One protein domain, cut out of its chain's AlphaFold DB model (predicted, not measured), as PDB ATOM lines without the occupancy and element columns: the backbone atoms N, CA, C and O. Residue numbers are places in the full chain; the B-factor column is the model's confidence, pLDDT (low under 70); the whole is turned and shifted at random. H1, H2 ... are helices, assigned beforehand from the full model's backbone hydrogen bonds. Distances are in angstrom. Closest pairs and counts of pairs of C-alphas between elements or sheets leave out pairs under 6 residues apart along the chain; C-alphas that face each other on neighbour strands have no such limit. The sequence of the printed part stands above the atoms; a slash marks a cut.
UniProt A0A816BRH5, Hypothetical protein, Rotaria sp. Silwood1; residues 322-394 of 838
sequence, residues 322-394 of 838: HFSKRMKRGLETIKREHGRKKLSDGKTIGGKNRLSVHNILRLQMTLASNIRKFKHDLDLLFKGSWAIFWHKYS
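What this domain is: This is residues 322 to 394 of the 838 residues of the protein "Hypothetical protein" of Rotaria sp. Silwood1 (UniProt A0A816BRH5). Three helices run back and forth, with H2 in the middle and H1 and H3 each packed on it by a shallow tilt, while a long loop, residues 338 to 356, joins H1 to H2 at one end. The printed part has 73 residues, with named helices H1, H2, H3 in chain order and no named strand: all helix. It is only just compact, close to loose, with a radius of gyration of the C-alphas of 13.5 A, and elongated, spanning 42 by 27 by 16 A.

How they stand to each other: H2, residues 357 to 373, touches H1, residues 322 to 337; their closest C-alphas, of Gln 364 and Ser 324, are 5.4 A apart. This helical hairpin runs opposite ways at a shallow tilt of 28 degrees. H2 also touches H3, residues 378 to 391, with closest C-alphas of Leu 367 and Ser 385 at 5.6 A. This second helical hairpin runs opposite ways at a shallow tilt of 24 degrees. H1 and H3 are apart. O i to N i+4 pairs within hydrogen-bond range are 11 of 12 in H1, 12 of 13 in H2 and 8 of 10 in H3.

Where its parts are: H2 is 24.4 A long, H1 22.1 A and H3 19.8 A. C-alpha 322 is at (172.035, 132.516, 283.438) and C-alpha 391 at (166.271, 139.098, 260.117).

The domain as a whole: The farthest C-alphas, of Gly 346 and His 376, are 42.8 A apart. The printed part has no cut; the link H1 to H2 is long. Low confidence includes residues 368 to 376.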
ATOM      1  N   HIS A 322     172.571 131.367 282.706       63.41
ATOM      2  CA  HIS A 322     172.035 132.516 283.438       63.41
ATOM      3  C   HIS A 322     172.182 133.827 282.657       63.41
ATOM      4  O   HIS A 322     171.239 134.623 282.635       63.41
ATOM      5  N   PHE A 323     173.291 134.024 281.936       70.81
ATOM      6  CA  PHE A 323     173.463 135.182 281.055       70.81
ATOM      7  C   PHE A 323     172.356 135.251 279.989       70.81
ATOM      8  O   PHE A 323     171.664 136.263 279.863       70.81
ATOM      9  N   SER A 324     172.096 134.147 279.278       67.38
ATOM     10  CA  SER A 324     171.011 134.093 278.288       67.38
ATOM     11  C   SER A 324     169.614 134.194 278.936       67.38
ATOM     12  O   SER A 324     168.761 134.937 278.438       67.38
ATOM     13  N   LYS A 325     169.382 133.556 280.100       71.31
ATOM     14  CA  LYS A 325     168.146 133.729 280.898       71.31
ATOM     15  C   LYS A 325     167.902 135.202 281.272       71.31
ATOM     16  O   LYS A 325     166.740 135.600 281.365       71.31
ATOM     17  N   ARG A 326     168.942 136.032 281.462       77.31
ATOM     18  CA  ARG A 326     168.783 137.474 281.733       77.31
ATOM     19  C   ARG A 326     168.159 138.211 280.549       77.31
ATOM     20  O   ARG A 326     167.215 138.968 280.769       77.31
ATOM     21  N   MET A 327     168.612 137.960 279.316       79.88
ATOM     22  CA  MET A 327     167.979 138.562 278.132       79.88
ATOM     23  C   MET A 327     166.513 138.130 278.016       79.88
ATOM     24  O   MET A 327     165.644 138.980 277.822       79.88
ATOM     25  N   LYS A 328     166.216 136.837 278.226       81.50
ATOM     26  CA  LYS A 328     164.832 136.342 278.284       81.50
ATOM     27  C   LYS A 328     163.994 137.107 279.320       81.50
ATOM     28  O   LYS A 328     162.962 137.661 278.950       81.50
ATOM     29  N   ARG A 329     164.457 137.221 280.573       83.88
ATOM     30  CA  ARG A 329     163.769 137.977 281.643       83.88
ATOM     31  C   ARG A 329     163.549 139.454 281.278       83.88
ATOM     32  O   ARG A 329     162.530 140.026 281.664       83.88
ATOM     33  N   GLY A 330     164.474 140.066 280.533       85.69
ATOM     34  CA  GLY A 330     164.340 141.422 279.993       85.69
ATOM     35  C   GLY A 330     163.235 141.532 278.938       85.69
ATOM     36  O   GLY A 330     162.343 142.367 279.066       85.69
ATOM     37  N   LEU A 331     163.225 140.641 277.943       85.69
ATOM     38  CA  LEU A 331     162.186 140.601 276.904       85.69
ATOM     39  C   LEU A 331     160.797 140.257 277.476       85.69
ATOM     40  O   LEU A 331     159.800 140.860 277.082       85.69
ATOM     41  N   GLU A 332     160.719 139.343 278.446       85.31
ATOM     42  CA  GLU A 332     159.490 139.038 279.198       85.31
ATOM     43  C   GLU A 332     159.003 140.240 280.022       85.31
ATOM     44  O   GLU A 332     157.800 140.447 280.171       85.31
ATOM     45  N   THR A 333     159.929 141.061 280.518       90.00
ATOM     46  CA  THR A 333     159.637 142.298 281.251       90.00
ATOM     47  C   THR A 333     159.089 143.389 280.334       90.00
ATOM     48  O   THR A 333     157.997 143.890 280.594       90.00
ATOM     49  N   ILE A 334     159.738 143.643 279.194       86.31
ATOM     50  CA  ILE A 334     159.228 144.545 278.148       86.31
ATOM     51  C   ILE A 334     157.835 144.089 277.684       86.31
ATOM     52  O   ILE A 334     156.907 144.895 277.604       86.31
ATOM     53  N   LYS A 335     157.643 142.783 277.455       84.62
ATOM     54  CA  LYS A 335     156.344 142.203 277.086       84.62
ATOM     55  C   LYS A 335     155.274 142.373 278.171       84.62
ATOM     56  O   LYS A 335     154.108 142.552 277.831       84.62
ATOM     57  N   ARG A 336     155.637 142.326 279.455       84.44
ATOM     58  CA  ARG A 336     154.718 142.547 280.586       84.44
ATOM     59  C   ARG A 336     154.313 144.019 280.704       84.44
ATOM     60  O   ARG A 336     153.132 144.316 280.845       84.44
ATOM     61  N   GLU A 337     155.276 144.931 280.609       85.50
ATOM     62  CA  GLU A 337     155.082 146.373 280.823       85.50
ATOM     63  C   GLU A 337     154.439 147.074 279.618       85.50
ATOM     64  O   GLU A 337     153.574 147.935 279.777       85.50
ATOM     65  N   HIS A 338     154.793 146.659 278.399       82.88
ATOM     66  CA  HIS A 338     154.230 147.191 277.156       82.88
ATOM     67  C   HIS A 338     153.127 146.292 276.568       82.88
ATOM     68  O   HIS A 338     152.522 146.652 275.563       82.88
ATOM     69  N   GLY A 339     152.793 145.166 277.211       72.62
ATOM     70  CA  GLY A 339     151.823 144.169 276.730       72.62
ATOM     71  C   GLY A 339     150.422 144.699 276.423       72.62
ATOM     72  O   GLY A 339     149.741 144.159 275.555       72.62
ATOM     73  N   ARG A 340     150.002 145.768 277.110       73.94
ATOM     74  CA  ARG A 340     148.709 146.449 276.906       73.94
ATOM     75  C   ARG A 340     148.803 147.703 276.029       73.94
ATOM     76  O   ARG A 340     147.767 148.250 275.660       73.94
ATOM     77  N   LYS A 341     150.010 148.182 275.704       79.94
ATOM     78  CA  LYS A 341     150.186 149.313 274.783       79.94
ATOM     79  C   LYS A 341     150.003 148.815 273.353       79.94
ATOM     80  O   LYS A 341     150.579 147.798 272.964       79.94
ATOM     81  N   LYS A 342     149.205 149.549 272.580       81.62
ATOM     82  CA  LYS A 342     149.119 149.369 271.133       81.62
ATOM     83  C   LYS A 342     150.315 150.050 270.467       81.62
ATOM     84  O   LYS A 342     150.720 151.129 270.896       81.62
ATOM     85  N   LEU A 343     150.879 149.397 269.459       80.81
ATOM     86  CA  LEU A 343     151.877 149.964 268.556       80.81
ATOM     87  C   LEU A 343     151.172 150.816 267.480       80.81
ATOM     88  O   LEU A 343     149.945 150.950 267.486       80.81
ATOM     89  N   SER A 344     151.936 151.392 266.552       79.31
ATOM     90  CA  SER A 344     151.414 152.195 265.432       79.31
ATOM     91  C   SER A 344     150.455 151.429 264.506       79.31
ATOM     92  O   SER A 344     149.628 152.051 263.850       79.31
ATOM     93  N   ASP A 345     150.510 150.093 264.497       78.12
ATOM     94  CA  ASP A 345     149.592 149.202 263.770       78.12
ATOM     95  C   ASP A 345     148.278 148.900 264.526       78.12
ATOM     96  O   ASP A 345     147.468 148.086 264.080       78.12
ATOM     97  N   GLY A 346     148.076 149.494 265.708       79.12
ATOM     98  CA  GLY A 346     146.911 149.257 266.562       79.12
ATOM     99  C   GLY A 346     146.893 147.902 267.288       79.12
ATOM    100  O   GLY A 346     145.919 147.624 268.002       79.12
ATOM    101  N   LYS A 347     147.939 147.075 267.148       80.62
ATOM    102  CA  LYS A 347     148.084 145.747 267.774       80.62
ATOM    103  C   LYS A 347     149.032 145.819 268.974       80.62
ATOM    104  O   LYS A 347     149.747 146.800 269.171       80.62
ATOM    105  N   THR A 348     149.011 144.804 269.834       83.19
ATOM    106  CA  THR A 348     149.902 144.729 271.004       83.19
ATOM    107  C   THR A 348     151.272 144.152 270.632       83.19
ATOM    108  O   THR A 348     151.464 143.554 269.574       83.19
ATOM    109  N   ILE A 349     152.250 144.301 271.531       81.62
ATOM    110  CA  ILE A 349     153.631 143.829 271.326       81.62
ATOM    111  C   ILE A 349     153.770 142.292 271.198       81.62
ATOM    112  O   ILE A 349     154.832 141.810 270.815       81.62
ATOM    113  N   GLY A 350     152.730 141.502 271.499       75.56
ATOM    114  CA  GLY A 350     152.743 140.034 271.437       75.56
ATOM    115  C   GLY A 350     151.650 139.454 270.531       75.56
ATOM    116  O   GLY A 350     150.561 140.003 270.444       75.56
ATOM    117  N   GLY A 351     151.939 138.320 269.882       71.44
ATOM    118  CA  GLY A 351     151.056 137.645 268.916       71.44
ATOM    119  C   GLY A 351     151.851 136.750 267.951       71.44
ATOM    120  O   GLY A 351     153.064 136.592 268.139       71.44
ATOM    121  N   LYS A 352     151.199 136.199 266.911       64.00
ATOM    122  CA  LYS A 352     151.895 135.633 265.730       64.00
ATOM    123  C   LYS A 352     152.732 136.761 265.097       64.00
ATOM    124  O   LYS A 352     152.288 137.907 265.066       64.00
ATOM    125  N   ASN A 353     153.967 136.465 264.692       66.62
ATOM    126  CA  ASN A 353     154.924 137.406 264.077       66.62
ATOM    127  C   ASN A 353     155.156 138.721 264.878       66.62
ATOM    128  O   ASN A 353     155.361 139.809 264.334       66.62
ATOM    129  N   ARG A 354     155.118 138.615 266.215       78.94
ATOM    130  CA  ARG A 354     155.395 139.678 267.208       78.94
ATOM    131  C   ARG A 354     156.295 139.111 268.331       78.94
ATOM    132  O   ARG A 354     156.907 138.057 268.143       78.94
ATOM    133  N   LEU A 355     156.392 139.746 269.509       80.50
ATOM    134  CA  LEU A 355     157.189 139.253 270.652       80.50
ATOM    135  C   LEU A 355     156.496 138.062 271.362       80.50
ATOM    136  O   LEU A 355     155.994 138.128 272.492       80.50
ATOM    137  N   SER A 356     156.404 136.941 270.646       80.44
ATOM    138  CA  SER A 356     155.869 135.661 271.116       80.44
ATOM    139  C   SER A 356     156.821 134.988 272.117       80.44
ATOM    140  O   SER A 356     157.995 135.339 272.213       80.44
ATOM    141  N   VAL A 357     156.328 134.005 272.882       76.44
ATOM    142  CA  VAL A 357     157.198 133.220 273.786       76.44
ATOM    143  C   VAL A 357     158.238 132.428 272.978       76.44
ATOM    144  O   VAL A 357     159.398 132.372 273.376       76.44
ATOM    145  N   HIS A 358     157.852 131.916 271.802       73.44
ATOM    146  CA  HIS A 358     158.763 131.284 270.846       73.44
ATOM    147  C   HIS A 358     159.894 132.234 270.424       73.44
ATOM    148  O   HIS A 358     161.059 131.867 270.525       73.44
ATOM    149  N   ASN A 359     159.586 133.474 270.027       74.38
ATOM    150  CA  ASN A 359     160.603 134.427 269.570       74.38
ATOM    151  C   ASN A 359     161.549 134.862 270.704       74.38
ATOM    152  O   ASN A 359     162.752 134.975 270.480       74.38
ATOM    153  N   ILE A 360     161.048 135.010 271.938       79.38
ATOM    154  CA  ILE A 360     161.895 135.245 273.122       79.38
ATOM    155  C   ILE A 360     162.863 134.070 273.354       79.38
ATOM    156  O   ILE A 360     164.047 134.289 273.612       79.38
ATOM    157  N   LEU A 361     162.384 132.826 273.240       72.19
ATOM    158  CA  LEU A 361     163.217 131.624 273.381       72.19
ATOM    159  C   LEU A 361     164.231 131.477 272.234       72.19
ATOM    160  O   LEU A 361     165.395 131.183 272.497       72.19
ATOM    161  N   ARG A 362     163.832 131.743 270.982       69.75
ATOM    162  CA  ARG A 362     164.713 131.686 269.801       69.75
ATOM    163  C   ARG A 362     165.849 132.708 269.915       69.75
ATOM    164  O   ARG A 362     167.008 132.343 269.723       69.75
ATOM    165  N   LEU A 363     165.551 133.943 270.335       75.06
ATOM    166  CA  LEU A 363     166.567 134.958 270.649       75.06
ATOM    167  C   LEU A 363     167.490 134.507 271.795       75.06
ATOM    168  O   LEU A 363     168.708 134.607 271.661       75.06
ATOM    169  N   GLN A 364     166.947 133.954 272.891       77.75
ATOM    170  CA  GLN A 364     167.760 133.421 273.995       77.75
ATOM    171  C   GLN A 364     168.752 132.346 273.515       77.75
ATOM    172  O   GLN A 364     169.937 132.409 273.848       77.75
ATOM    173  N   MET A 365     168.271 131.362 272.751       68.19
ATOM    174  CA  MET A 365     169.088 130.260 272.234       68.19
ATOM    175  C   MET A 365     170.147 130.755 271.245       68.19
ATOM    176  O   MET A 365     171.290 130.307 271.306       68.19
ATOM    177  N   THR A 366     169.795 131.723 270.395       69.06
ATOM    178  CA  THR A 366     170.722 132.362 269.449       69.06
ATOM    179  C   THR A 366     171.866 133.062 270.174       69.06
ATOM    180  O   THR A 366     173.025 132.781 269.886       69.06
ATOM    181  N   LEU A 367     171.563 133.910 271.165       71.88
ATOM    182  CA  LEU A 367     172.587 134.586 271.965       71.88
ATOM    183  C   LEU A 367     173.506 133.569 272.660       71.88
ATOM    184  O   LEU A 367     174.725 133.713 272.622       71.88
ATOM    185  N   ALA A 368     172.937 132.508 273.243       66.50
ATOM    186  CA  ALA A 368     173.725 131.449 273.866       66.50
ATOM    187  C   ALA A 368     174.634 130.712 272.860       66.50
ATOM    188  O   ALA A 368     175.770 130.385 273.190       66.50
ATOM    189  N   SER A 369     174.159 130.471 271.633       68.56
ATOM    190  CA  SER A 369     174.942 129.845 270.560       68.56
ATOM    191  C   SER A 369     176.087 130.745 270.082       68.56
ATOM    192  O   SER A 369     177.242 130.323 270.037       68.56
ATOM    193  N   ASN A 370     175.798 132.022 269.826       67.75
ATOM    194  CA  ASN A 370     176.777 132.990 269.336       67.75
ATOM    195  C   ASN A 370     177.911 133.244 270.334       67.75
ATOM    196  O   ASN A 370     179.058 133.361 269.917       67.75
ATOM    197  N   ILE A 371     177.634 133.262 271.643       67.44
ATOM    198  CA  ILE A 371     178.680 133.397 272.675       67.44
ATOM    199  C   ILE A 371     179.641 132.194 272.671       67.44
ATOM    200  O   ILE A 371     180.823 132.369 272.963       67.44
ATOM    201  N   ARG A 372     179.180 130.987 272.301       67.69
ATOM    202  CA  ARG A 372     180.080 129.842 272.061       67.69
ATOM    203  C   ARG A 372     180.884 130.048 270.773       67.69
ATOM    204  O   ARG A 372     182.109 130.011 270.813       67.69
ATOM    205  N   LYS A 373     180.196 130.328 269.656       64.19
ATOM    206  CA  LYS A 373     180.775 130.431 268.300       64.19
ATOM    207  C   LYS A 373     181.788 131.576 268.141       64.19
ATOM    208  O   LYS A 373     182.777 131.418 267.435       64.19
ATOM    209  N   PHE A 374     181.566 132.707 268.811       68.88
ATOM    210  CA  PHE A 374     182.342 133.945 268.665       68.88
ATOM    211  C   PHE A 374     183.030 134.379 269.972       68.88
ATOM    212  O   PHE A 374     183.280 135.559 270.200       68.88
ATOM    213  N   LYS A 375     183.375 133.421 270.844       65.69
ATOM    214  CA  LYS A 375     184.005 133.637 272.167       65.69
ATOM    215  C   LYS A 375     185.237 134.563 272.167       65.69
ATOM    216  O   LYS A 375     185.553 135.154 273.198       65.69
ATOM    217  N   HIS A 376     185.936 134.665 271.036       66.56
ATOM    218  CA  HIS A 376     187.175 135.428 270.870       66.56
ATOM    219  C   HIS A 376     187.039 136.662 269.956       66.56
ATOM    220  O   HIS A 376     188.016 137.387 269.793       66.56
ATOM    221  N   ASP A 377     185.853 136.923 269.400       74.50
ATOM    222  CA  ASP A 377     185.589 138.062 268.513       74.50
ATOM    223  C   ASP A 377     184.299 138.775 268.943       74.50
ATOM    224  O   ASP A 377     183.185 138.287 268.741       74.50
ATOM    225  N   LEU A 378     184.459 139.946 269.564       73.19
ATOM    226  CA  LEU A 378     183.344 140.736 270.091       73.19
ATOM    227  C   LEU A 378     182.495 141.391 268.989       73.19
ATOM    228  O   LEU A 378     181.316 141.653 269.225       73.19
ATOM    229  N   ASP A 379     183.061 141.643 267.807       73.25
ATOM    230  CA  ASP A 379     182.361 142.274 266.687       73.25
ATOM    231  C   ASP A 379     181.506 141.243 265.938       73.25
ATOM    232  O   ASP A 379     180.314 141.473 265.724       73.25
ATOM    233  N   LEU A 380     182.044 140.050 265.661       71.62
ATOM    234  CA  LEU A 380     181.252 138.924 265.154       71.62
ATOM    235  C   LEU A 380     180.198 138.458 266.169       71.62
ATOM    236  O   LEU A 380     179.068 138.163 265.777       71.62
ATOM    237  N   LEU A 381     180.515 138.454 267.471       72.19
ATOM    238  CA  LEU A 381     179.538 138.167 268.525       72.19
ATOM    239  C   LEU A 381     178.383 139.176 268.519       72.19
ATOM    240  O   LEU A 381     177.217 138.775 268.595       72.19
ATOM    241  N   PHE A 382     178.690 140.471 268.421       77.06
ATOM    242  CA  PHE A 382     177.690 141.532 268.342       77.06
ATOM    243  C   PHE A 382     176.843 141.383 267.073       77.06
ATOM    244  O   PHE A 382     175.622 141.243 267.165       77.06
ATOM    245  N   LYS A 383     177.486 141.326 265.900       75.44
ATOM    246  CA  LYS A 383     176.825 141.222 264.593       75.44
ATOM    247  C   LYS A 383     175.936 139.986 264.501       75.44
ATOM    248  O   LYS A 383     174.748 140.126 264.233       75.44
ATOM    249  N   GLY A 384     176.458 138.802 264.824       70.56
ATOM    250  CA  GLY A 384     175.693 137.554 264.800       70.56
ATOM    251  C   GLY A 384     174.519 137.533 265.786       70.56
ATOM    252  O   GLY A 384     173.487 136.921 265.506       70.56
ATOM    253  N   SER A 385     174.633 138.213 266.933       73.62
ATOM    254  CA  SER A 385     173.542 138.298 267.921       73.62
ATOM    255  C   SER A 385     172.437 139.263 267.496       73.62
ATOM    256  O   SER A 385     171.262 138.980 267.728       73.62
ATOM    257  N   TRP A 386     172.791 140.357 266.820       76.31
ATOM    258  CA  TRP A 386     171.820 141.261 266.202       76.31
ATOM    259  C   TRP A 386     171.231 140.712 264.898       76.31
ATOM    260  O   TRP A 386     170.085 141.030 264.588       76.31
ATOM    261  N   ALA A 387     171.940 139.842 264.172       72.06
ATOM    262  CA  ALA A 387     171.499 139.275 262.896       72.06
ATOM    263  C   ALA A 387     170.096 138.656 262.959       72.06
ATOM    264  O   ALA A 387     169.261 138.960 262.116       72.06
ATOM    265  N   ILE A 388     169.791 137.856 263.987       68.81
ATOM    266  CA  ILE A 388     168.472 137.208 264.119       68.81
ATOM    267  C   ILE A 388     167.386 138.170 264.626       68.81
ATOM    268  O   ILE A 388     166.210 137.966 264.328       68.81
ATOM    269  N   PHE A 389     167.751 139.254 265.318       73.56
ATOM    270  CA  PHE A 389     166.810 140.340 265.606       73.56
ATOM    271  C   PHE A 389     166.427 141.082 264.315       73.56
ATOM    272  O   PHE A 389     165.241 141.232 264.032       73.56
ATOM    273  N   TRP A 390     167.410 141.477 263.500       71.50
ATOM    274  CA  TRP A 390     167.170 142.192 262.244       71.50
ATOM    275  C   TRP A 390     166.501 141.318 261.180       71.50
ATOM    276  O   TRP A 390     165.505 141.739 260.607       71.50
ATOM    277  N   HIS A 391     166.919 140.062 261.014       66.31
ATOM    278  CA  HIS A 391     166.271 139.098 260.117       66.31
ATOM    279  C   HIS A 391     164.812 138.782 260.516       66.31
ATOM    280  O   HIS A 391     164.018 138.422 259.656       66.31
ATOM    281  N   LYS A 392     164.415 138.949 261.791       64.56
ATOM    282  CA  LYS A 392     162.997 138.880 262.219       64.56
ATOM    283  C   LYS A 392     162.293 140.240 262.338       64.56
ATOM    284  O   LYS A 392     161.120 140.274 262.708       64.56
ATOM    285  N   TYR A 393     162.976 141.331 261.994       67.69
ATOM    286  CA  TYR A 393     162.369 142.623 261.657       67.69
ATOM    287  C   TYR A 393     162.167 142.767 260.135       67.69
ATOM    288  O   TYR A 393     161.237 143.440 259.707       67.69
ATOM    289  N   SER A 394     163.033 142.126 259.347       65.38
ATOM    290  CA  SER A 394     163.039 142.104 257.884       65.38
ATOM    291  C   SER A 394     161.693 141.700 257.286       65.38
ATOM    292  O   SER A 394     161.051 140.764 257.767       65.38
TER     293      SER A 394